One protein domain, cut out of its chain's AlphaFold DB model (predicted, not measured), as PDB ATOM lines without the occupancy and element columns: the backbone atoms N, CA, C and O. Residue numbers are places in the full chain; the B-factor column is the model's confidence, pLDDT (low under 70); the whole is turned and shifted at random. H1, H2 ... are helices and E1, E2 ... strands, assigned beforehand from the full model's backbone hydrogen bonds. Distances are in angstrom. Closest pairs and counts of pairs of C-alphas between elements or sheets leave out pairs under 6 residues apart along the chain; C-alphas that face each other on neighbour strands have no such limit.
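Overview. This is residues 78 to 194 and 209 to 267 of the 273 residues of the protein "Hypothetical protein" of Amphiprora paludosa (UniProt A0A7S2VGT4). A long, strongly twisted antiparallel sheet of six strands forms a wall, with H3 running along one face and the short H4, which folds back after H3, over E4 and E5 on that same face. H2 folds back along H3 on the side away from the sheet, and H1 leads off from the end of E6, past H2, until residues 187 to 194 stick out. The printed part has 176 residues, with the named elements in the order E1, E2, E3, E4, E5, E6, H1, H2, H3, H4; the class is mixed, helices and strands. The sheet is branched at E4. The whole is compact, with a radius of gyration of the C-alphas of 17.7 A and spans of 55 by 44 by 36 A.

Along the chain. The longest strand is E4, residues 126 to 144, 46.9 A from C-alpha 126 at (151.391, 187.520, 298.311) to C-alpha 144 at (158.477, 224.650, 270.621); it bends by 78 degrees at residue 141. E5, residues 148 to 159, measures 33.9 A. The other strands are E1, residues 88 to 90, E2, residues 97 to 105, which bends by 66 degrees at residue 101, E3, residues 112 to 119, and E6, residues 165 to 171. H1, residues 172 to 192, measures 31.5 A and has a kink of 28 degrees near residue 186. H2 holds residues 211 to 222, H3 residues 232 to 252, over 30.2 A, and H4 residues 257 to 264, ending at C-alpha 264, (151.809, 207.017, 283.023).

Arrangement. E3, E4, E5 and E6 form a meander, each strand the antiparallel neighbour of the one before. E2 and E3 lie on one side of E4, with N 101 to O 141 at 2.8 A and N 116 to O 130 at 2.8 A; E5 lies on the other side, with N 135 to O 156 at 3.0 A. E6 pairs with E5, N 155 to O 168 at 2.9 A, and E1 with E2, N 89 to O 98 at 2.8 A. H3 is on the sheet at a height of 8.6 A, along E4 at 17 degrees on the local plane; the closest C-alphas are those of Ile 136 and Glu 243, 5.9 A. H4 is on the same face, at a height of 8.8 A. H2 and H3, a helical hairpin, touch at a shallow tilt of 15 degrees, with the C-alphas of Ala 213 and Asp 248 closest at 4.8 A. H1 only grazes the sheet with residues 172 to 174, and with residues 179 to 183 alone it touches H2, the closest C-alphas being those of Thr 183 and Ile 214, 6.9 A. H2, H3 and H4 have every O i to N i+4 pair within hydrogen-bond range, H1 11 of 17.

Size, cuts and confidence. The C-alphas farthest apart are those of Gly 86 and Ala 194, 56.7 A. Residues 195 to 208 are not printed, and C-alphas 194 and 209 are 18.8 A apart across this cut. Of the links that are printed whole, none is long. Mean pLDDT of the printed part is 84.2; residues under 70 include 78 to 83 and 185 to 194.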
ATOM      1  N   GLN A  78     184.402 211.591 274.580       48.34
ATOM      2  CA  GLN A  78     184.793 210.446 273.754       48.34
ATOM      3  C   GLN A  78     183.597 209.637 273.214       48.34
ATOM      4  O   GLN A  78     183.786 208.823 272.315       48.34
ATOM      5  N   GLN A  79     182.377 209.851 273.733       50.56
ATOM      6  CA  GLN A  79     181.171 209.078 273.375       50.56
ATOM      7  C   GLN A  79     180.009 209.903 272.787       50.56
ATOM      8  O   GLN A  79     178.981 209.326 272.427       50.56
ATOM      9  N   ASN A  80     180.129 211.230 272.675       51.16
ATOM     10  CA  ASN A  80     179.073 212.070 272.102       51.16
ATOM     11  C   ASN A  80     179.097 212.016 270.558       51.16
ATOM     12  O   ASN A  80     179.582 212.928 269.892       51.16
ATOM     13  N   GLU A  81     178.530 210.960 269.968       57.75
ATOM     14  CA  GLU A  81     177.987 211.054 268.606       57.75
ATOM     15  C   GLU A  81     176.681 211.856 268.668       57.75
ATOM     16  O   GLU A  81     175.580 211.323 268.830       57.75
ATOM     17  N   GLU A  82     176.809 213.179 268.625       65.06
ATOM     18  CA  GLU A  82     175.666 214.084 268.570       65.06
ATOM     19  C   GLU A  82     175.080 214.096 267.161       65.06
ATOM     20  O   GLU A  82     175.743 214.458 266.188       65.06
ATOM     21  N   SER A  83     173.799 213.749 267.046       69.38
ATOM     22  CA  SER A  83     173.072 213.898 265.789       69.38
ATOM     23  C   SER A  83     172.254 215.186 265.825       69.38
ATOM     24  O   SER A  83     171.319 215.322 266.625       69.38
ATOM     25  N   ILE A  84     172.572 216.123 264.934       74.00
ATOM     26  CA  ILE A  84     171.691 217.249 264.618       74.00
ATOM     27  C   ILE A  84     170.580 216.705 263.717       74.00
ATOM     28  O   ILE A  84     170.844 216.247 262.607       74.00
ATOM     29  N   SER A  85     169.332 216.741 264.181       66.88
ATOM     30  CA  SER A  85     168.176 216.276 263.404       66.88
ATOM     31  C   SER A  85     167.153 217.395 263.305       66.88
ATOM     32  O   SER A  85     166.610 217.759 264.334       66.88
ATOM     33  N   GLY A  86     166.825 217.899 262.112       77.56
ATOM     34  CA  GLY A  86     165.731 218.869 261.906       77.56
ATOM     35  C   GLY A  86     164.331 218.237 261.895       77.56
ATOM     36  O   GLY A  86     163.426 218.729 261.222       77.56
ATOM     37  N   GLU A  87     164.169 217.096 262.562       84.88
ATOM     38  CA  GLU A  87     162.963 216.277 262.514       84.88
ATOM     39  C   GLU A  87     161.821 216.939 263.291       84.88
ATOM     40  O   GLU A  87     161.996 217.396 264.424       84.88
ATOM     41  N   LYS A  88     160.629 216.971 262.689       84.94
ATOM     42  CA  LYS A  88     159.408 217.381 263.383       84.94
ATOM     43  C   LYS A  88     158.814 216.182 264.104       84.94
ATOM     44  O   LYS A  88     158.504 215.177 263.475       84.94
ATOM     45  N   VAL A  89     158.611 216.318 265.405       85.69
ATOM     46  CA  VAL A  89     157.988 215.302 266.250       85.69
ATOM     47  C   VAL A  89     156.720 215.864 266.890       85.69
ATOM     48  O   VAL A  89     156.694 217.041 267.265       85.69
ATOM     49  N   PRO A  90     155.663 215.050 267.047       79.25
ATOM     50  CA  PRO A  90     154.460 215.490 267.735       79.25
ATOM     51  C   PRO A  90     154.801 215.817 269.192       79.25
ATOM     52  O   PRO A  90     155.413 215.013 269.904       79.25
ATOM     53  N   GLY A  91     154.446 217.019 269.637       72.44
ATOM     54  CA  GLY A  91     154.552 217.394 271.040       72.44
ATOM     55  C   GLY A  91     153.453 216.767 271.886       72.44
ATOM     56  O   GLY A  91     152.488 216.180 271.395       72.44
ATOM     57  N   SER A  92     153.593 216.914 273.205       68.56
ATOM     58  CA  SER A  92     152.501 216.585 274.125       68.56
ATOM     59  C   SER A  92     151.285 217.473 273.826       68.56
ATOM     60  O   SER A  92     151.452 218.551 273.258       68.56
ATOM     61  N   LYS A  93     150.073 217.051 274.223       59.91
ATOM     62  CA  LYS A  93     148.758 217.628 273.836       59.91
ATOM     63  C   LYS A  93     148.651 219.168 273.878       59.91
ATOM     64  O   LYS A  93     147.769 219.726 273.238       59.91
ATOM     65  N   SER A  94     149.514 219.860 274.626       63.47
ATOM     66  CA  SER A  94     149.542 221.320 274.781       63.47
ATOM     67  C   SER A  94     150.687 222.055 274.062       63.47
ATOM     68  O   SER A  94     150.726 223.288 274.114       63.47
ATOM     69  N   ASP A  95     151.623 221.337 273.436       65.31
ATOM     70  CA  ASP A  95     152.902 221.883 272.955       65.31
ATOM     71  C   ASP A  95     153.002 222.016 271.422       65.31
ATOM     72  O   ASP A  95     153.899 222.686 270.915       65.31
ATOM     73  N   GLY A  96     152.042 221.447 270.682       80.00
ATOM     74  CA  GLY A  96     152.038 221.452 269.214       80.00
ATOM     75  C   GLY A  96     153.200 220.651 268.617       80.00
ATOM     76  O   GLY A  96     153.818 219.841 269.302       80.00
ATOM     77  N   ASP A  97     153.498 220.860 267.335       86.62
ATOM     78  CA  ASP A  97     154.649 220.222 266.687       86.62
ATOM     79  C   ASP A  97     155.963 220.783 267.241       86.62
ATOM     80  O   ASP A  97     156.168 222.002 267.293       86.62
ATOM     81  N   LEU A  98     156.868 219.884 267.616       90.81
ATOM     82  CA  LEU A  98     158.198 220.203 268.115       90.81
ATOM     83  C   LEU A  98     159.227 219.928 267.025       90.81
ATOM     84  O   LEU A  98     159.175 218.891 266.370       90.81
ATOM     85  N   THR A  99     160.207 220.812 266.871       92.31
ATOM     86  CA  THR A  99     161.370 220.534 266.018       92.31
ATOM     87  C   THR A  99     162.497 220.037 266.906       92.31
ATOM     88  O   THR A  99     162.897 220.736 267.837       92.31
ATOM     89  N   VAL A 100     162.999 218.828 266.669       92.50
ATOM     90  CA  VAL A 100     164.226 218.373 267.325       92.50
ATOM     91  C   VAL A 100     165.375 219.234 266.790       92.50
ATOM     92  O   VAL A 100     165.367 219.644 265.639       92.50
ATOM     93  N   VAL A 101     166.312 219.609 267.651       92.31
ATOM     94  CA  VAL A 101     167.490 220.413 267.282       92.31
ATOM     95  C   VAL A 101     168.751 219.584 267.476       92.31
ATOM     96  O   VAL A 101     169.654 219.603 266.647       92.31
ATOM     97  N   LEU A 102     168.790 218.838 268.576       92.06
ATOM     98  CA  LEU A 102     169.918 218.012 268.972       92.06
ATOM     99  C   LEU A 102     169.394 216.774 269.685       92.06
ATOM    100  O   LEU A 102     168.419 216.851 270.437       92.06
ATOM    101  N   ARG A 103     170.057 215.643 269.480       92.88
ATOM    102  CA  ARG A 103     169.810 214.407 270.216       92.88
ATOM    103  C   ARG A 103     171.143 213.806 270.635       92.88
ATOM    104  O   ARG A 103     172.065 213.754 269.827       92.88
ATOM    105  N   GLY A 104     171.206 213.348 271.881       91.38
ATOM    106  CA  GLY A 104     172.365 212.653 272.425       91.38
ATOM    107  C   GLY A 104     171.948 211.400 273.202       91.38
ATOM    108  O   GLY A 104     170.882 211.387 273.836       91.38
ATOM    109  N   PRO A 105     172.741 210.319 273.138       92.12
ATOM    110  CA  PRO A 105     172.510 209.136 273.955       92.12
ATOM    111  C   PRO A 105     172.814 209.427 275.430       92.12
ATOM    112  O   PRO A 105     173.573 210.339 275.759       92.12
ATOM    113  N   ASN A 106     172.252 208.630 276.339       88.69
ATOM    114  CA  ASN A 106     172.778 208.581 277.698       88.69
ATOM    115  C   ASN A 106     174.008 207.657 277.717       88.69
ATOM    116  O   ASN A 106     173.869 206.449 277.885       88.69
ATOM    117  N   GLY A 107     175.206 208.217 277.511       79.31
ATOM    118  CA  GLY A 107     176.459 207.443 277.443       79.31
ATOM    119  C   GLY A 107     176.798 206.667 278.724       79.31
ATOM    120  O   GLY A 107     177.508 205.668 278.672       79.31
ATOM    121  N   PHE A 108     176.230 207.077 279.862       79.19
ATOM    122  CA  PHE A 108     176.354 206.385 281.150       79.19
ATOM    123  C   PHE A 108     175.054 205.705 281.581       79.19
ATOM    124  O   PHE A 108     174.897 205.385 282.757       79.19
ATOM    125  N   GLY A 109     174.114 205.528 280.650       81.00
ATOM    126  CA  GLY A 109     172.807 204.964 280.936       81.00
ATOM    127  C   GLY A 109     172.926 203.561 281.500       81.00
ATOM    128  O   GLY A 109     173.478 202.656 280.874       81.00
ATOM    129  N   THR A 110     172.375 203.382 282.688       89.81
ATOM    130  CA  THR A 110     172.267 202.099 283.366       89.81
ATOM    131  C   THR A 110     170.796 201.799 283.601       89.81
ATOM    132  O   THR A 110     170.003 202.672 283.936       89.81
ATOM    133  N   THR A 111     170.400 200.549 283.380       93.38
ATOM    134  CA  THR A 111     169.062 200.087 283.759       93.38
ATOM    135  C   THR A 111     169.163 199.367 285.084       93.38
ATOM    136  O   THR A 111     169.938 198.421 285.213       93.38
ATOM    137  N   VAL A 112     168.356 199.791 286.049       95.44
ATOM    138  CA  VAL A 112     168.217 199.102 287.334       95.44
ATOM    139  C   VAL A 112     166.840 198.473 287.443       95.44
ATOM    140  O   VAL A 112     165.886 198.921 286.801       95.44
ATOM    141  N   SER A 113     166.747 197.426 288.258       95.75
ATOM    142  CA  SER A 113     165.499 196.712 288.496       95.75
ATOM    143  C   SER A 113     165.290 196.406 289.972       95.75
ATOM    144  O   SER A 113     166.232 195.991 290.649       95.75
ATOM    145  N   LYS A 114     164.047 196.525 290.441       95.38
ATOM    146  CA  LYS A 114     163.613 196.081 291.770       95.38
ATOM    147  C   LYS A 114     162.328 195.279 291.649       95.38
ATOM    148  O   LYS A 114     161.450 195.608 290.857       95.38
ATOM    149  N   SER A 115     162.233 194.230 292.454       93.62
ATOM    150  CA  SER A 115     161.048 193.390 292.560       93.62
ATOM    151  C   SER A 115     160.217 193.786 293.778       93.62
ATOM    152  O   SER A 115     160.753 193.912 294.877       93.62
ATOM    153  N   PHE A 116     158.915 193.952 293.576       90.69
ATOM    154  CA  PHE A 116     157.926 194.300 294.587       90.69
ATOM    155  C   PHE A 116     156.992 193.117 294.821       90.69
ATOM    156  O   PHE A 116     156.570 192.457 293.871       90.69
ATOM    157  N   ALA A 117     156.658 192.833 296.077       86.81
ATOM    158  CA  ALA A 117     155.649 191.830 296.385       86.81
ATOM    159  C   ALA A 117     154.263 192.362 295.992       86.81
ATOM    160  O   ALA A 117     153.887 193.472 296.370       86.81
ATOM    161  N   ARG A 118     153.499 191.566 295.243       82.44
ATOM    162  CA  ARG A 118     152.115 191.873 294.882       82.44
ATOM    163  C   ARG A 118     151.187 191.219 295.894       82.44
ATOM    164  O   ARG A 118     151.063 189.995 295.911       82.44
ATOM    165  N   SER A 119     150.531 192.025 296.717       74.00
ATOM    166  CA  SER A 119     149.532 191.553 297.681       74.00
ATOM    167  C   SER A 119     148.132 191.550 297.061       74.00
ATOM    168  O   SER A 119     147.822 192.409 296.237       74.00
ATOM    169  N   THR A 120     147.274 190.602 297.456       69.69
ATOM    170  CA  THR A 120     145.818 190.711 297.225       69.69
ATOM    171  C   THR A 120     145.270 191.978 297.884       69.69
ATOM    172  O   THR A 120     145.745 192.323 298.967       69.69
ATOM    173  N   ASP A 121     144.204 192.570 297.337       61.38
ATOM    174  CA  ASP A 121     143.511 193.748 297.901       61.38
ATOM    175  C   ASP A 121     143.095 193.593 299.384       61.38
ATOM    176  O   ASP A 121     142.934 194.584 300.088       61.38
ATOM    177  N   ASN A 122     143.007 192.357 299.893       59.78
ATOM    178  CA  ASN A 122     142.673 192.045 301.289       59.78
ATOM    179  C   ASN A 122     143.896 191.822 302.210       59.78
ATOM    180  O   ASN A 122     143.740 191.294 303.308       59.78
ATOM    181  N   GLY A 123     145.120 192.139 301.767       58.31
ATOM    182  CA  GLY A 123     146.340 192.126 302.595       58.31
ATOM    183  C   GLY A 123     146.831 190.757 303.100       58.31
ATOM    184  O   GLY A 123     147.877 190.690 303.738       58.31
ATOM    185  N   ALA A 124     146.118 189.663 302.815       60.66
ATOM    186  CA  ALA A 124     146.344 188.374 303.473       60.66
ATOM    187  C   ALA A 124     147.333 187.429 302.757       60.66
ATOM    188  O   ALA A 124     147.882 186.538 303.405       60.66
ATOM    189  N   ALA A 125     147.581 187.590 301.448       73.12
ATOM    190  CA  ALA A 125     148.500 186.720 300.706       73.12
ATOM    191  C   ALA A 125     149.272 187.454 299.594       73.12
ATOM    192  O   ALA A 125     148.709 188.261 298.847       73.12
ATOM    193  N   ILE A 126     150.562 187.121 299.456       76.12
ATOM    194  CA  ILE A 126     151.391 187.520 298.311       76.12
ATOM    195  C   ILE A 126     150.967 186.664 297.111       76.12
ATOM    196  O   ILE A 126     151.152 185.449 297.109       76.12
ATOM    197  N   VAL A 127     150.393 187.305 296.095       80.62
ATOM    198  CA  VAL A 127     149.897 186.673 294.858       80.62
ATOM    199  C   VAL A 127     151.005 186.537 293.818       80.62
ATOM    200  O   VAL A 127     150.947 185.671 292.949       80.62
ATOM    201  N   GLY A 128     152.020 187.398 293.877       83.50
ATOM    202  CA  GLY A 128     153.100 187.395 292.901       83.50
ATOM    203  C   GLY A 128     154.178 188.423 293.194       83.50
ATOM    204  O   GLY A 128     154.214 189.029 294.264       83.50
ATOM    205  N   VAL A 129     155.063 188.609 292.220       87.19
ATOM    206  CA  VAL A 129     156.158 189.577 292.276       87.19
ATOM    207  C   VAL A 129     156.130 190.416 291.003       87.19
ATOM    208  O   VAL A 129     156.123 189.868 289.902       87.19
ATOM    209  N   ASP A 130     156.125 191.736 291.165       88.44
ATOM    210  CA  ASP A 130     156.237 192.709 290.083       88.44
ATOM    211  C   ASP A 130     157.667 193.222 289.997       88.44
ATOM    212  O   ASP A 130     158.149 193.906 290.898       88.44
ATOM    213  N   THR A 131     158.369 192.898 288.914       92.75
ATOM    214  CA  THR A 131     159.693 193.468 288.650       92.75
ATOM    215  C   THR A 131     159.546 194.751 287.851       92.75
ATOM    216  O   THR A 131     158.998 194.741 286.749       92.75
ATOM    217  N   VAL A 132     160.063 195.844 288.400       95.38
ATOM    218  CA  VAL A 132     160.103 197.148 287.749       95.38
ATOM    219  C   VAL A 132     161.515 197.468 287.316       95.38
ATOM    220  O   VAL A 132     162.442 197.343 288.115       95.38
ATOM    221  N   ASN A 133     161.658 197.947 286.082       95.50
ATOM    222  CA  ASN A 133     162.906 198.462 285.545       95.50
ATOM    223  C   ASN A 133     162.745 199.937 285.190       95.50
ATOM    224  O   ASN A 133     161.720 200.336 284.629       95.50
ATOM    225  N   ILE A 134     163.783 200.729 285.451       96.75
ATOM    226  CA  ILE A 134     163.825 202.136 285.063       96.75
ATOM    227  C   ILE A 134     165.202 202.510 284.515       96.75
ATOM    228  O   ILE A 134     166.220 201.985 284.963       96.75
ATOM    229  N   SER A 135     165.214 203.380 283.507       96.44
ATOM    230  CA  SER A 135     166.423 203.996 282.944       96.44
ATOM    231  C   SER A 135     166.074 205.275 282.186       96.44
ATOM    232  O   SER A 135     164.903 205.525 281.871       96.44
ATOM    233  N   ILE A 136     167.084 206.074 281.842       96.81
ATOM    234  CA  ILE A 136     166.942 207.154 280.867       96.81
ATOM    235  C   ILE A 136     167.801 206.834 279.646       96.81
ATOM    236  O   ILE A 136     169.024 206.874 279.700       96.81
ATOM    237  N   ALA A 137     167.167 206.544 278.511       93.81
ATOM    238  CA  ALA A 137     167.873 206.053 277.327       93.81
ATOM    239  C   ALA A 137     168.594 207.160 276.539       93.81
ATOM    240  O   ALA A 137     169.650 206.942 275.947       93.81
ATOM    241  N   SER A 138     168.004 208.355 276.466       94.88
ATOM    242  CA  SER A 138     168.563 209.466 275.686       94.88
ATOM    243  C   SER A 138     168.009 210.813 276.128       94.88
ATOM    244  O   SER A 138     166.997 210.890 276.829       94.88
ATOM    245  N   TYR A 139     168.652 211.884 275.676       95.19
ATOM    246  CA  TYR A 139     168.139 213.241 275.779       95.19
ATOM    247  C   TYR A 139     168.011 213.874 274.392       95.19
ATOM    248  O   TYR A 139     168.667 213.483 273.425       95.19
ATOM    249  N   ARG A 140     167.143 214.878 274.287       94.50
ATOM    250  CA  ARG A 140     167.009 215.702 273.087       94.50
ATOM    251  C   ARG A 140     166.714 217.146 273.441       94.50
ATOM    252  O   ARG A 140     166.046 217.421 274.435       94.50
ATOM    253  N   VAL A 141     167.168 218.059 272.602       94.69
ATOM    254  CA  VAL A 141     166.754 219.459 272.607       94.69
ATOM    255  C   VAL A 141     165.674 219.619 271.556       94.69
ATOM    256  O   VAL A 141     165.866 219.246 270.400       94.69
ATOM    257  N   VAL A 142     164.542 220.173 271.965       93.88
ATOM    258  CA  VAL A 142     163.410 220.472 271.093       93.88
ATOM    259  C   VAL A 142     163.113 221.959 271.120       93.88
ATOM    260  O   VAL A 142     163.317 222.635 272.129       93.88
ATOM    261  N   GLU A 143     162.611 222.465 270.006       92.81
ATOM    262  CA  GLU A 143     162.122 223.821 269.849       92.81
ATOM    263  C   GLU A 143     160.603 223.798 269.688       92.81
ATOM    264  O   GLU A 143     160.069 223.253 268.721       92.81
ATOM    265  N   SER A 144     159.914 224.386 270.667       90.56
ATOM    266  CA  SER A 144     158.477 224.650 270.621       90.56
ATOM    267  C   SER A 144     158.239 226.097 270.221       90.56
ATOM    268  O   SER A 144     158.912 227.004 270.717       90.56
ATOM    269  N   LYS A 145     157.204 226.341 269.412       87.38
ATOM    270  CA  LYS A 145     156.753 227.708 269.099       87.38
ATOM    271  C   LYS A 145     156.323 228.483 270.349       87.38
ATOM    272  O   LYS A 145     156.422 229.703 270.374       87.38
ATOM    273  N   LYS A 146     155.834 227.782 271.378       86.75
ATOM    274  CA  LYS A 146     155.248 228.389 272.578       86.75
ATOM    275  C   LYS A 146     156.271 228.635 273.683       86.75
ATOM    276  O   LYS A 146     156.234 229.676 274.329       86.75
ATOM    277  N   TYR A 147     157.166 227.677 273.923       84.81
ATOM    278  CA  TYR A 147     158.105 227.726 275.054       84.81
ATOM    279  C   TYR A 147     159.567 227.958 274.633       84.81
ATOM    280  O   TYR A 147     160.454 228.083 275.488       84.81
ATOM    281  N   GLY A 148     159.829 228.040 273.326       90.25
ATOM    282  CA  GLY A 148     161.170 228.102 272.757       90.25
ATOM    283  C   GLY A 148     161.916 226.779 272.914       90.25
ATOM    284  O   GLY A 148     161.309 225.709 273.015       90.25
ATOM    285  N   LYS A 149     163.251 226.853 272.957       92.25
ATOM    286  CA  LYS A 149     164.120 225.679 273.107       92.25
ATOM    287  C   LYS A 149     164.136 225.156 274.543       92.25
ATOM    288  O   LYS A 149     164.278 225.941 275.493       92.25
ATOM    289  N   TYR A 150     164.019 223.838 274.693       92.75
ATOM    290  CA  TYR A 150     164.144 223.130 275.965       92.75
ATOM    291  C   TYR A 150     164.585 221.670 275.767       92.75
ATOM    292  O   TYR A 150     164.489 221.121 274.673       92.75
ATOM    293  N   ALA A 151     165.070 221.033 276.836       93.94
ATOM    294  CA  ALA A 151     165.506 219.637 276.813       93.94
ATOM    295  C   ALA A 151     164.411 218.670 277.292       93.94
ATOM    296  O   ALA A 151     163.655 218.977 278.222       93.94
ATOM    297  N   GLN A 152     164.375 217.488 276.683       95.44
ATOM    298  CA  GLN A 152     163.577 216.334 277.082       95.44
ATOM    299  C   GLN A 152     164.477 215.115 277.292       95.44
ATOM    300  O   GLN A 152     165.500 214.967 276.628       95.44
ATOM    301  N   PHE A 153     164.058 214.233 278.188       96.12
ATOM    302  CA  PHE A 153     164.763 213.025 278.599       96.12
ATOM    303  C   PHE A 153     163.836 211.829 278.391       96.12
ATOM    304  O   PHE A 153     162.696 211.855 278.857       96.12
ATOM    305  N   LEU A 154     164.286 210.818 277.651       96.56
ATOM    306  CA  LEU A 154     163.499 209.624 277.355       96.56
ATOM    307  C   LEU A 154     163.609 208.639 278.513       96.56
ATOM    308  O   LEU A 154     164.572 207.878 278.592       96.56
ATOM    309  N   VAL A 155     162.616 208.663 279.394       97.12
ATOM    310  CA  VAL A 155     162.503 207.728 280.513       97.12
ATOM    311  C   VAL A 155     161.883 206.438 279.997       97.12
ATOM    312  O   VAL A 155     160.793 206.469 279.424       97.12
ATOM    313  N   ILE A 156     162.575 205.320 280.200       96.00
ATOM    314  CA  ILE A 156     162.066 203.981 279.920       96.00
ATOM    315  C   ILE A 156     161.676 203.348 281.247       96.00
ATOM    316  O   ILE A 156     162.500 203.228 282.153       96.00
ATOM    317  N   TYR A 157     160.417 202.947 281.349       95.75
ATOM    318  CA  TYR A 157     159.855 202.270 282.504       95.75
ATOM    319  C   TYR A 157     159.220 200.968 282.055       95.75
ATOM    320  O   TYR A 157     158.522 200.926 281.045       95.75
ATOM    321  N   ARG A 158     159.454 199.904 282.805       93.94
ATOM    322  CA  ARG A 158     158.832 198.606 282.577       93.94
ATOM    323  C   ARG A 158     158.363 198.074 283.910       93.94
ATOM    324  O   ARG A 158     159.122 198.112 284.868       93.94
ATOM    325  N   GLU A 159     157.171 197.510 283.933       90.69
ATOM    326  CA  GLU A 159     156.630 196.814 285.090       90.69
ATOM    327  C   GLU A 159     156.097 195.454 284.643       90.69
ATOM    328  O   GLU A 159     155.221 195.378 283.792       90.69
ATOM    329  N   GLY A 160     156.667 194.366 285.161       85.31
ATOM    330  CA  GLY A 160     156.270 193.014 284.782       85.31
ATOM    331  C   GLY A 160     156.774 192.601 283.394       85.31
ATOM    332  O   GLY A 160     157.976 192.361 283.192       85.31
ATOM    333  N   SER A 161     155.866 192.427 282.429       79.69
ATOM    334  CA  SER A 161     156.203 191.845 281.125       79.69
ATOM    335  C   SER A 161     156.982 192.821 280.246       79.69
ATOM    336  O   SER A 161     156.968 194.032 280.434       79.69
ATOM    337  N   ILE A 162     157.684 192.297 279.240       76.00
ATOM    338  CA  ILE A 162     158.376 193.144 278.258       76.00
ATOM    339  C   ILE A 162     157.394 193.971 277.419       76.00
ATOM    340  O   ILE A 162     157.740 195.057 276.959       76.00
ATOM    341  N   ARG A 163     156.159 193.476 277.258       81.25
ATOM    342  CA  ARG A 163     155.078 194.159 276.535       81.25
ATOM    343  C   ARG A 163     154.585 195.418 277.254       81.25
ATOM    344  O   ARG A 163     154.034 196.289 276.595       81.25
ATOM    345  N   ASP A 164     154.869 195.531 278.548       84.88
ATOM    346  CA  ASP A 164     154.457 196.643 279.409       84.88
ATOM    347  C   ASP A 164     155.548 197.729 279.504       84.88
ATOM    348  O   ASP A 164     155.551 198.567 280.405       84.88
ATOM    349  N   THR A 165     156.522 197.706 278.586       91.44
ATOM    350  CA  THR A 165     157.583 198.717 278.520       91.44
ATOM    351  C   THR A 165     157.042 200.004 277.904       91.44
ATOM    352  O   THR A 165     156.562 200.011 276.771       91.44
ATOM    353  N   VAL A 166     157.188 201.114 278.621       93.69
ATOM    354  CA  VAL A 166     156.744 202.444 278.208       93.69
ATOM    355  C   VAL A 166     157.937 203.393 278.143       93.69
ATOM    356  O   VAL A 166     158.727 203.494 279.080       93.69
ATOM    357  N   GLY A 167     158.059 204.110 277.024       94.31
ATOM    358  CA  GLY A 167     159.035 205.182 276.840       94.31
ATOM    359  C   GLY A 167     158.349 206.542 276.785       94.31
ATOM    360  O   GLY A 167     157.542 206.785 275.889       94.31
ATOM    361  N   VAL A 168     158.674 207.442 277.715       95.00
ATOM    362  CA  VAL A 168     158.071 208.783 277.783       95.00
ATOM    363  C   VAL A 168     159.142 209.861 277.817       95.00
ATOM    364  O   VAL A 168     160.088 209.809 278.600       95.00
ATOM    365  N   TRP A 169     158.960 210.887 276.990       95.00
ATOM    366  CA  TRP A 169     159.781 212.091 277.027       95.00
ATOM    367  C   TRP A 169     159.338 213.003 278.173       95.00
ATOM    368  O   TRP A 169     158.232 213.542 278.153       95.00
ATOM    369  N   LYS A 170     160.218 213.198 279.156       95.31
ATOM    370  CA  LYS A 170     160.004 214.065 280.321       95.31
ATOM    371  C   LYS A 170     160.886 215.302 280.259       95.31
ATOM    372  O   LYS A 170     162.029 215.250 279.810       95.31
ATOM    373  N   ARG A 171     160.374 216.438 280.717       93.69
ATOM    374  CA  ARG A 171     161.137 217.678 280.911       93.69
ATOM    375  C   ARG A 171     161.650 217.739 282.339       93.69
ATOM    376  O   ARG A 171     161.069 217.149 283.236       93.69
ATOM    377  N   TYR A 172     162.671 218.562 282.575       93.25
ATOM    378  CA  TYR A 172     163.189 218.814 283.927       93.25
ATOM    379  C   TYR A 172     162.093 219.190 284.944       93.25
ATOM    380  O   TYR A 172     162.154 218.764 286.089       93.25
ATOM    381  N   ARG A 173     161.079 219.955 284.515       92.06
ATOM    382  CA  ARG A 173     159.943 220.332 285.366       92.06
ATOM    383  C   ARG A 173     159.164 219.119 285.881       92.06
ATOM    384  O   ARG A 173     158.750 219.125 287.029       92.06
ATOM    385  N   ASP A 174     159.025 218.073 285.074       94.88
ATOM    386  CA  ASP A 174     158.305 216.866 285.481       94.88
ATOM    387  C   ASP A 174     159.065 216.148 286.616       94.88
ATOM    388  O   ASP A 174     158.460 215.636 287.554       94.88
ATOM    389  N   PHE A 175     160.405 216.163 286.577       95.69
ATOM    390  CA  PHE A 175     161.246 215.656 287.669       95.69
ATOM    391  C   PHE A 175     161.199 216.553 288.910       95.69
ATOM    392  O   PHE A 175     161.275 216.057 290.029       95.69
ATOM    393  N   GLU A 176     161.056 217.866 288.730       94.62
ATOM    394  CA  GLU A 176     160.860 218.799 289.840       94.62
ATOM    395  C   GLU A 176     159.526 218.537 290.549       94.62
ATOM    396  O   GLU A 176     159.494 218.447 291.775       94.62
ATOM    397  N   GLU A 177     158.454 218.297 289.796       94.19
ATOM    398  CA  GLU A 177     157.157 217.879 290.336       94.19
ATOM    399  C   GLU A 177     157.250 216.525 291.061       94.19
ATOM    400  O   GLU A 177     156.734 216.391 292.170       94.19
ATOM    401  N   LEU A 178     157.976 215.548 290.501       94.94
ATOM    402  CA  LEU A 178     158.267 214.278 291.177       94.94
ATOM    403  C   LEU A 178     159.036 214.489 292.491       94.94
ATOM    404  O   LEU A 178     158.671 213.924 293.517       94.94
ATOM    405  N   SER A 179     160.060 215.342 292.492       94.06
ATOM    406  CA  SER A 179     160.845 215.641 293.695       94.06
ATOM    407  C   SER A 179     160.018 216.295 294.797       94.06
ATOM    408  O   SER A 179     160.237 216.024 295.977       94.06
ATOM    409  N   ASN A 180     159.037 217.117 294.417       92.31
ATOM    410  CA  ASN A 180     158.121 217.723 295.368       92.31
ATOM    411  C   ASN A 180     157.243 216.647 296.002       92.31
ATOM    412  O   ASN A 180     157.067 216.690 297.207       92.31
ATOM    413  N   LYS A 181     156.776 215.640 295.250       90.81
ATOM    414  CA  LYS A 181     156.041 214.498 295.827       90.81
ATOM    415  C   LYS A 181     156.897 213.697 296.812       90.81
ATOM    416  O   LYS A 181     156.434 213.392 297.903       90.81
ATOM    417  N   VAL A 182     158.157 213.432 296.457       89.50
ATOM    418  CA  VAL A 182     159.131 212.750 297.332       89.50
ATOM    419  C   VAL A 182     159.399 213.542 298.620       89.50
ATOM    420  O   VAL A 182     159.575 212.959 299.683       89.50
ATOM    421  N   THR A 183     159.429 214.874 298.539       84.56
ATOM    422  CA  THR A 183     159.773 215.745 299.678       84.56
ATOM    423  C   THR A 183     158.550 216.136 300.515       84.56
ATOM    424  O   THR A 183     158.642 216.222 301.730       84.56
ATOM    425  N   GLN A 184     157.379 216.338 299.909       70.94
ATOM    426  CA  GLN A 184     156.134 216.652 300.625       70.94
ATOM    427  C   GLN A 184     155.641 215.471 301.465       70.94
ATOM    428  O   GLN A 184     155.011 215.693 302.493       70.94
ATOM    429  N   ALA A 185     156.000 214.239 301.088       57.97
ATOM    430  CA  ALA A 185     155.835 213.067 301.945       57.97
ATOM    431  C   ALA A 185     156.533 213.230 303.316       57.97
ATOM    432  O   ALA A 185     156.104 212.647 304.303       57.97
ATOM    433  N   HIS A 186     157.577 214.060 303.408       50.88
ATOM    434  CA  HIS A 186     158.341 214.282 304.636       50.88
ATOM    435  C   HIS A 186     157.803 215.439 305.501       50.88
ATOM    436  O   HIS A 186     157.788 215.333 306.727       50.88
ATOM    437  N   ASP A 187     157.323 216.531 304.899       48.31
ATOM    438  CA  ASP A 187     156.913 217.725 305.663       48.31
ATOM    439  C   ASP A 187     155.549 217.573 306.368       48.31
ATOM    440  O   ASP A 187     155.252 218.318 307.303       48.31
ATOM    441  N   GLY A 188     154.745 216.573 305.983       48.75
ATOM    442  CA  GLY A 188     153.507 216.216 306.684       48.75
ATOM    443  C   GLY A 188     153.737 215.661 308.096       48.75
ATOM    444  O   GLY A 188     152.972 215.969 309.003       48.75
ATOM    445  N   CYS A 189     154.827 214.924 308.330       45.44
ATOM    446  CA  CYS A 189     155.079 214.297 309.633       45.44
ATOM    447  C   CYS A 189     155.658 215.273 310.669       45.44
ATOM    448  O   CYS A 189     155.333 215.181 311.851       45.44
ATOM    449  N   ALA A 190     156.478 216.246 310.259       46.94
ATOM    450  CA  ALA A 190     157.099 217.181 311.201       46.94
ATOM    451  C   ALA A 190     156.088 218.159 311.839       46.94
ATOM    452  O   ALA A 190     156.247 218.538 312.999       46.94
ATOM    453  N   ALA A 191     155.031 218.543 311.116       47.22
ATOM    454  CA  ALA A 191     153.994 219.444 311.628       47.22
ATOM    455  C   ALA A 191     152.977 218.745 312.557       47.22
ATOM    456  O   ALA A 191     152.410 219.375 313.455       47.22
ATOM    457  N   VAL A 192     152.767 217.437 312.380       45.50
ATOM    458  CA  VAL A 192     151.801 216.648 313.165       45.50
ATOM    459  C   VAL A 192     152.376 216.271 314.539       45.50
ATOM    460  O   VAL A 192     151.664 216.345 315.538       45.50
ATOM    461  N   ILE A 193     153.687 216.021 314.651       49.56
ATOM    462  CA  ILE A 193     154.340 215.702 315.941       49.56
ATOM    463  C   ILE A 193     154.240 216.867 316.950       49.56
ATOM    464  O   ILE A 193     154.260 216.646 318.159       49.56
ATOM    465  N   ALA A 194     154.067 218.106 316.481       51.09
ATOM    466  CA  ALA A 194     153.881 219.265 317.352       51.09
ATOM    467  C   ALA A 194     152.420 219.512 317.785       51.09
ATOM    468  O   ALA A 194     152.196 220.395 318.613       51.09
ATOM    469  N   HIS A 209     159.597 207.698 303.459       83.12
ATOM    470  CA  HIS A 209     160.738 208.603 303.531       83.12
ATOM    471  C   HIS A 209     161.871 208.101 302.624       83.12
ATOM    472  O   HIS A 209     162.382 207.005 302.839       83.12
ATOM    473  N   LEU A 210     162.275 208.908 301.631       92.06
ATOM    474  CA  LEU A 210     163.278 208.539 300.617       92.06
ATOM    475  C   LEU A 210     164.546 209.431 300.706       92.06
ATOM    476  O   LEU A 210     164.745 210.321 299.865       92.06
ATOM    477  N   PRO A 211     165.386 209.291 301.750       92.56
ATOM    478  CA  PRO A 211     166.545 210.152 301.986       92.56
ATOM    479  C   PRO A 211     167.612 210.154 300.876       92.56
ATOM    480  O   PRO A 211     168.170 211.233 300.613       92.56
ATOM    481  N   ASN A 212     167.917 209.036 300.197       94.94
ATOM    482  CA  ASN A 212     168.935 209.082 299.128       94.94
ATOM    483  C   ASN A 212     168.361 209.727 297.869       94.94
ATOM    484  O   ASN A 212     169.036 210.562 297.271       94.94
ATOM    485  N   ALA A 213     167.093 209.480 297.536       94.88
ATOM    486  CA  ALA A 213     166.397 210.195 296.467       94.88
ATOM    487  C   ALA A 213     166.404 211.717 296.710       94.88
ATOM    488  O   ALA A 213     166.741 212.499 295.814       94.88
ATOM    489  N   ILE A 214     166.114 212.160 297.939       94.06
ATOM    490  CA  ILE A 214     166.193 213.577 298.330       94.06
ATOM    491  C   ILE A 214     167.625 214.108 298.170       94.06
ATOM    492  O   ILE A 214     167.830 215.208 297.645       94.06
ATOM    493  N   THR A 215     168.629 213.342 298.595       93.69
ATOM    494  CA  THR A 215     170.044 213.725 298.490       93.69
ATOM    495  C   THR A 215     170.495 213.839 297.035       93.69
ATOM    496  O   THR A 215     171.087 214.854 296.657       93.69
ATOM    497  N   SER A 216     170.137 212.874 296.191       94.31
ATOM    498  CA  SER A 216     170.399 212.882 294.750       94.31
ATOM    499  C   SER A 216     169.742 214.074 294.060       94.31
ATOM    500  O   SER A 216     170.378 214.760 293.255       94.31
ATOM    501  N   TRP A 217     168.512 214.427 294.444       94.88
ATOM    502  CA  TRP A 217     167.861 215.637 293.948       94.88
ATOM    503  C   TRP A 217     168.564 216.929 294.395       94.88
ATOM    504  O   TRP A 217     168.746 217.858 293.601       94.88
ATOM    505  N   ARG A 218     169.006 217.004 295.658       92.06
ATOM    506  CA  ARG A 218     169.788 218.146 296.169       92.06
ATOM    507  C   ARG A 218     171.118 218.286 295.430       92.06
ATOM    508  O   ARG A 218     171.480 219.406 295.072       92.06
ATOM    509  N   LEU A 219     171.819 217.183 295.164       89.81
ATOM    510  CA  LEU A 219     173.060 217.175 294.384       89.81
ATOM    511  C   LEU A 219     172.823 217.708 292.968       89.81
ATOM    512  O   LEU A 219     173.560 218.577 292.499       89.81
ATOM    513  N   LEU A 220     171.746 217.255 292.323       91.12
ATOM    514  CA  LEU A 220     171.332 217.754 291.018       91.12
ATOM    515  C   LEU A 220     171.087 219.268 291.047       91.12
ATOM    516  O   LEU A 220     171.597 219.991 290.190       91.12
ATOM    517  N   LYS A 221     170.358 219.772 292.053       89.88
ATOM    518  CA  LYS A 221     170.115 221.213 292.226       89.88
ATOM    519  C   LYS A 221     171.404 222.005 292.460       89.88
ATOM    520  O   LYS A 221     171.539 223.077 291.881       89.88
ATOM    521  N   LYS A 222     172.355 221.487 293.249       87.25
ATOM    522  CA  LYS A 222     173.665 222.130 293.477       87.25
ATOM    523  C   LYS A 222     174.477 222.257 292.187       87.25
ATOM    524  O   LYS A 222     175.098 223.286 291.956       87.25
ATOM    525  N   ARG A 223     174.435 221.234 291.329       82.81
ATOM    526  CA  ARG A 223     175.153 221.199 290.041       82.81
ATOM    527  C   ARG A 223     174.385 221.860 288.890       82.81
ATOM    528  O   ARG A 223     174.830 221.833 287.740       82.81
ATOM    529  N   LYS A 224     173.229 222.470 289.168       78.31
ATOM    530  CA  LYS A 224     172.423 223.172 288.169       78.31
ATOM    531  C   LYS A 224     173.172 224.418 287.696       78.31
ATOM    532  O   LYS A 224     173.293 225.401 288.422       78.31
ATOM    533  N   ARG A 225     173.633 224.400 286.444       73.88
ATOM    534  CA  ARG A 225     174.169 225.598 285.781       73.88
ATOM    535  C   ARG A 225     173.045 226.600 285.492       73.88
ATOM    536  O   ARG A 225     171.864 226.234 285.451       73.88
ATOM    537  N   TRP A 226     173.424 227.867 285.315       54.12
ATOM    538  CA  TRP A 226     172.505 228.988 285.093       54.12
ATOM    539  C   TRP A 226     171.591 228.753 283.869       54.12
ATOM    540  O   TRP A 226     171.852 227.899 283.020       54.12
ATOM    541  N   TYR A 227     170.462 229.472 283.848       51.44
ATOM    542  CA  TYR A 227     169.289 229.290 282.982       51.44
ATOM    543  C   TYR A 227     169.559 228.725 281.574       51.44
ATOM    544  O   TYR A 227     170.305 229.291 280.786       51.44
ATOM    545  N   ARG A 228     168.822 227.656 281.226       64.12
ATOM    546  CA  ARG A 228     168.660 227.132 279.851       64.12
ATOM    547  C   ARG A 228     169.952 226.680 279.161       64.12
ATOM    548  O   ARG A 228     169.990 226.657 277.937       64.12
ATOM    549  N   CYS A 229     170.975 226.270 279.910       81.62
ATOM    550  CA  CYS A 229     172.103 225.569 279.306       81.62
ATOM    551  C   CYS A 229     171.594 224.289 278.613       81.62
ATOM    552  O   CYS A 229     171.047 223.391 279.261       81.62
ATOM    553  N   LEU A 230     171.704 224.271 277.285       89.12
ATOM    554  CA  LEU A 230     171.348 223.160 276.395       89.12
ATOM    555  C   LEU A 230     172.602 222.576 275.730       89.12
ATOM    556  O   LEU A 230     172.499 221.884 274.725       89.12
ATOM    557  N   ASP A 231     173.768 222.892 276.295       88.50
ATOM    558  CA  ASP A 231     175.046 222.314 275.910       88.50
ATOM    559  C   ASP A 231     175.023 220.802 276.138       88.50
ATOM    560  O   ASP A 231     174.533 220.329 277.169       88.50
ATOM    561  N   ALA A 232     175.538 220.047 275.177       87.50
ATOM    562  CA  ALA A 232     175.460 218.598 275.201       87.50
ATOM    563  C   ALA A 232     176.251 217.988 276.364       87.50
ATOM    564  O   ALA A 232     175.733 217.105 277.045       87.50
ATOM    565  N   GLY A 233     177.440 218.513 276.684       87.56
ATOM    566  CA  GLY A 233     178.220 218.058 277.839       87.56
ATOM    567  C   GLY A 233     177.460 218.262 279.151       87.56
ATOM    568  O   GLY A 233     177.410 217.373 280.007       87.56
ATOM    569  N   TYR A 234     176.778 219.401 279.286       90.06
ATOM    570  CA  TYR A 234     175.893 219.642 280.423       90.06
ATOM    571  C   TYR A 234     174.667 218.718 280.438       90.06
ATOM    572  O   TYR A 234     174.300 218.212 281.501       90.06
ATOM    573  N   LEU A 235     174.017 218.484 279.293       91.81
ATOM    574  CA  LEU A 235     172.847 217.607 279.203       91.81
ATOM    575  C   LEU A 235     173.189 216.149 279.510       91.81
ATOM    576  O   LEU A 235     172.403 215.490 280.191       91.81
ATOM    577  N   SER A 236     174.366 215.682 279.101       90.12
ATOM    578  CA  SER A 236     174.862 214.347 279.425       90.12
ATOM    579  C   SER A 236     175.150 214.178 280.930       90.12
ATOM    580  O   SER A 236     174.769 213.174 281.528       90.12
ATOM    581  N   LEU A 237     175.730 215.183 281.604       89.81
ATOM    582  CA  LEU A 237     175.846 215.158 283.072       89.81
ATOM    583  C   LEU A 237     174.465 215.220 283.747       89.81
ATOM    584  O   LEU A 237     174.199 214.542 284.740       89.81
ATOM    585  N   LYS A 238     173.560 216.040 283.208       92.19
ATOM    586  CA  LYS A 238     172.217 216.215 283.758       92.19
ATOM    587  C   LYS A 238     171.384 214.941 283.651       92.19
ATOM    588  O   LYS A 238     170.685 214.622 284.608       92.19
ATOM    589  N   VAL A 239     171.449 214.219 282.530       93.31
ATOM    590  CA  VAL A 239     170.727 212.950 282.369       93.31
ATOM    591  C   VAL A 239     171.240 211.893 283.344       93.31
ATOM    592  O   VAL A 239     170.423 211.231 283.973       93.31
ATOM    593  N   PHE A 240     172.555 211.828 283.572       92.06
ATOM    594  CA  PHE A 240     173.153 210.944 284.574       92.06
ATOM    595  C   PHE A 240     172.607 211.215 285.988       92.06
ATOM    596  O   PHE A 240     172.172 210.298 286.682       92.06
ATOM    597  N   LEU A 241     172.553 212.484 286.409       93.69
ATOM    598  CA  LEU A 241     172.027 212.853 287.730       93.69
ATOM    599  C   LEU A 241     170.514 212.599 287.857       93.69
ATOM    600  O   LEU A 241     170.044 212.210 288.926       93.69
ATOM    601  N   LEU A 242     169.748 212.819 286.783       96.06
ATOM    602  CA  LEU A 242     168.314 212.511 286.751       96.06
ATOM    603  C   LEU A 242     168.062 211.004 286.843       96.06
ATOM    604  O   LEU A 242     167.152 210.583 287.552       96.06
ATOM    605  N   GLU A 243     168.863 210.200 286.150       95.75
ATOM    606  CA  GLU A 243     168.778 208.744 286.210       95.75
ATOM    607  C   GLU A 243     169.108 208.240 287.618       95.75
ATOM    608  O   GLU A 243     168.325 207.486 288.192       95.75
ATOM    609  N   ARG A 244     170.183 208.750 288.236       94.94
ATOM    610  CA  ARG A 244     170.522 208.433 289.630       94.94
ATOM    611  C   ARG A 244     169.367 208.732 290.589       94.94
ATOM    612  O   ARG A 244     169.048 207.898 291.430       94.94
ATOM    613  N   PHE A 245     168.708 209.878 290.431       96.75
ATOM    614  CA  PHE A 245     167.530 210.231 291.225       96.75
ATOM    615  C   PHE A 245     166.382 209.219 291.061       96.75
ATOM    616  O   PHE A 245     165.791 208.806 292.055       96.75
ATOM    617  N   LEU A 246     166.091 208.775 289.835       97.50
ATOM    618  CA  LEU A 246     165.082 207.738 289.588       97.50
ATOM    619  C   LEU A 246     165.470 206.381 290.188       97.50
ATOM    620  O   LEU A 246     164.601 205.657 290.670       97.50
ATOM    621  N   HIS A 247     166.759 206.039 290.163       97.12
ATOM    622  CA  HIS A 247     167.265 204.796 290.743       97.12
ATOM    623  C   HIS A 247     167.070 204.781 292.254       97.12
ATOM    624  O   HIS A 247     166.565 203.798 292.788       97.12
ATOM    625  N   ASP A 248     167.415 205.875 292.928       97.12
ATOM    626  CA  ASP A 248     167.245 205.979 294.375       97.12
ATOM    627  C   ASP A 248     165.765 205.913 294.772       97.12
ATOM    628  O   ASP A 248     165.423 205.177 295.694       97.12
ATOM    629  N   ILE A 249     164.863 206.546 294.003       96.12
ATOM    630  CA  ILE A 249     163.416 206.355 294.195       96.12
ATOM    631  C   ILE A 249     163.046 204.874 294.069       96.12
ATOM    632  O   ILE A 249     162.369 204.345 294.942       96.12
ATOM    633  N   LEU A 250     163.481 204.185 293.007       96.25
ATOM    634  CA  LEU A 250     163.137 202.775 292.816       96.25
ATOM    635  C   LEU A 250     163.607 201.917 293.998       96.25
ATOM    636  O   LEU A 250     162.856 201.066 294.474       96.25
ATOM    637  N   PHE A 251     164.844 202.113 294.455       95.50
ATOM    638  CA  PHE A 251     165.433 201.285 295.501       95.50
ATOM    639  C   PHE A 251     164.882 201.580 296.892       95.50
ATOM    640  O   PHE A 251     164.708 200.634 297.664       95.50
ATOM    641  N   GLU A 252     164.552 202.829 297.199       94.12
ATOM    642  CA  GLU A 252     164.022 203.210 298.511       94.12
ATOM    643  C   GLU A 252     162.508 203.039 298.619       94.12
ATOM    644  O   GLU A 252     162.022 202.703 299.696       94.12
ATOM    645  N   SER A 253     161.757 203.195 297.524       92.19
ATOM    646  CA  SER A 253     160.301 203.066 297.576       92.19
ATOM    647  C   SER A 253     159.862 201.646 297.921       92.19
ATOM    648  O   SER A 253     160.432 200.665 297.432       92.19
ATOM    649  N   SER A 254     158.813 201.519 298.731       89.56
ATOM    650  CA  SER A 254     158.199 200.231 299.081       89.56
ATOM    651  C   SER A 254     157.211 199.753 298.013       89.56
ATOM    652  O   SER A 254     156.936 198.559 297.902       89.56
ATOM    653  N   SER A 255     156.734 200.675 297.170       89.62
ATOM    654  CA  SER A 255     155.813 200.396 296.071       89.62
ATOM    655  C   SER A 255     156.224 201.098 294.769       89.62
ATOM    656  O   SER A 255     156.821 202.175 294.794       89.62
ATOM    657  N   PRO A 256     155.863 200.552 293.592       91.38
ATOM    658  CA  PRO A 256     156.214 201.160 292.307       91.38
ATOM    659  C   PRO A 256     155.317 202.346 291.920       91.38
ATOM    660  O   PRO A 256     155.517 202.953 290.866       91.38
ATOM    661  N   LYS A 257     154.325 202.688 292.756       90.25
ATOM    662  CA  LYS A 257     153.255 203.654 292.460       90.25
ATOM    663  C   LYS A 257     153.796 205.025 292.071       90.25
ATOM    664  O   LYS A 257     153.354 205.600 291.085       90.25
ATOM    665  N   LEU A 258     154.798 205.519 292.797       91.94
ATOM    666  CA  LEU A 258     155.359 206.846 292.559       91.94
ATOM    667  C   LEU A 258     155.983 206.971 291.156       91.94
ATOM    668  O   LEU A 258     155.767 207.966 290.459       91.94
ATOM    669  N   LEU A 259     156.726 205.946 290.724       94.25
ATOM    670  CA  LEU A 259     157.335 205.897 289.392       94.25
ATOM    671  C   LEU A 259     156.298 205.615 288.303       94.25
ATOM    672  O   LEU A 259     156.359 206.222 287.233       94.25
ATOM    673  N   ARG A 260     155.318 204.753 288.588       92.81
ATOM    674  CA  ARG A 260     154.196 204.481 287.686       92.81
ATOM    675  C   ARG A 260     153.421 205.764 287.380       92.81
ATOM    676  O   ARG A 260     153.265 206.112 286.213       92.81
ATOM    677  N   ASP A 261     153.029 206.514 288.408       92.81
ATOM    678  CA  ASP A 261     152.318 207.792 288.279       92.81
ATOM    679  C   ASP A 261     153.161 208.842 287.554       92.81
ATOM    680  O   ASP A 261     152.641 209.660 286.792       92.81
ATOM    681  N   PHE A 262     154.478 208.839 287.777       94.31
ATOM    682  CA  PHE A 262     155.390 209.720 287.061       94.31
ATOM    683  C   PHE A 262     155.395 209.428 285.559       94.31
ATOM    684  O   PHE A 262     155.328 210.369 284.769       94.31
ATOM    685  N   VAL A 263     155.450 208.161 285.140       93.00
ATOM    686  CA  VAL A 263     155.521 207.802 283.715       93.00
ATOM    687  C   VAL A 263     154.152 207.857 283.036       93.00
ATOM    688  O   VAL A 263     154.030 208.522 282.005       93.00
ATOM    689  N   LEU A 264     153.136 207.219 283.621       88.62
ATOM    690  CA  LEU A 264     151.809 207.017 283.023       88.62
ATOM    691  C   LEU A 264     150.816 208.147 283.327       88.62
ATOM    692  O   LEU A 264     149.833 208.318 282.607       88.62
ATOM    693  N   GLY A 265     151.091 208.955 284.352       80.44
ATOM    694  CA  GLY A 265     150.172 209.968 284.862       80.44
ATOM    695  C   GLY A 265     149.167 209.401 285.878       80.44
ATOM    696  O   GLY A 265     148.973 208.192 285.962       80.44
ATOM    697  N   PRO A 266     148.497 210.273 286.651       63.28
ATOM    698  CA  PRO A 266     147.605 209.865 287.743       63.28
ATOM    699  C   PRO A 266     146.299 209.186 287.283       63.28
ATOM    700  O   PRO A 266     145.606 208.583 288.099       63.28
ATOM    701  N   GLU A 267     145.950 209.275 285.994       48.69
ATOM    702  CA  GLU A 267     144.670 208.788 285.452       48.69
ATOM    703  C   GLU A 267     144.739 207.413 284.773       48.69
ATOM    704  O   GLU A 267     143.724 206.925 284.287       48.69
TER     705      GLU A 267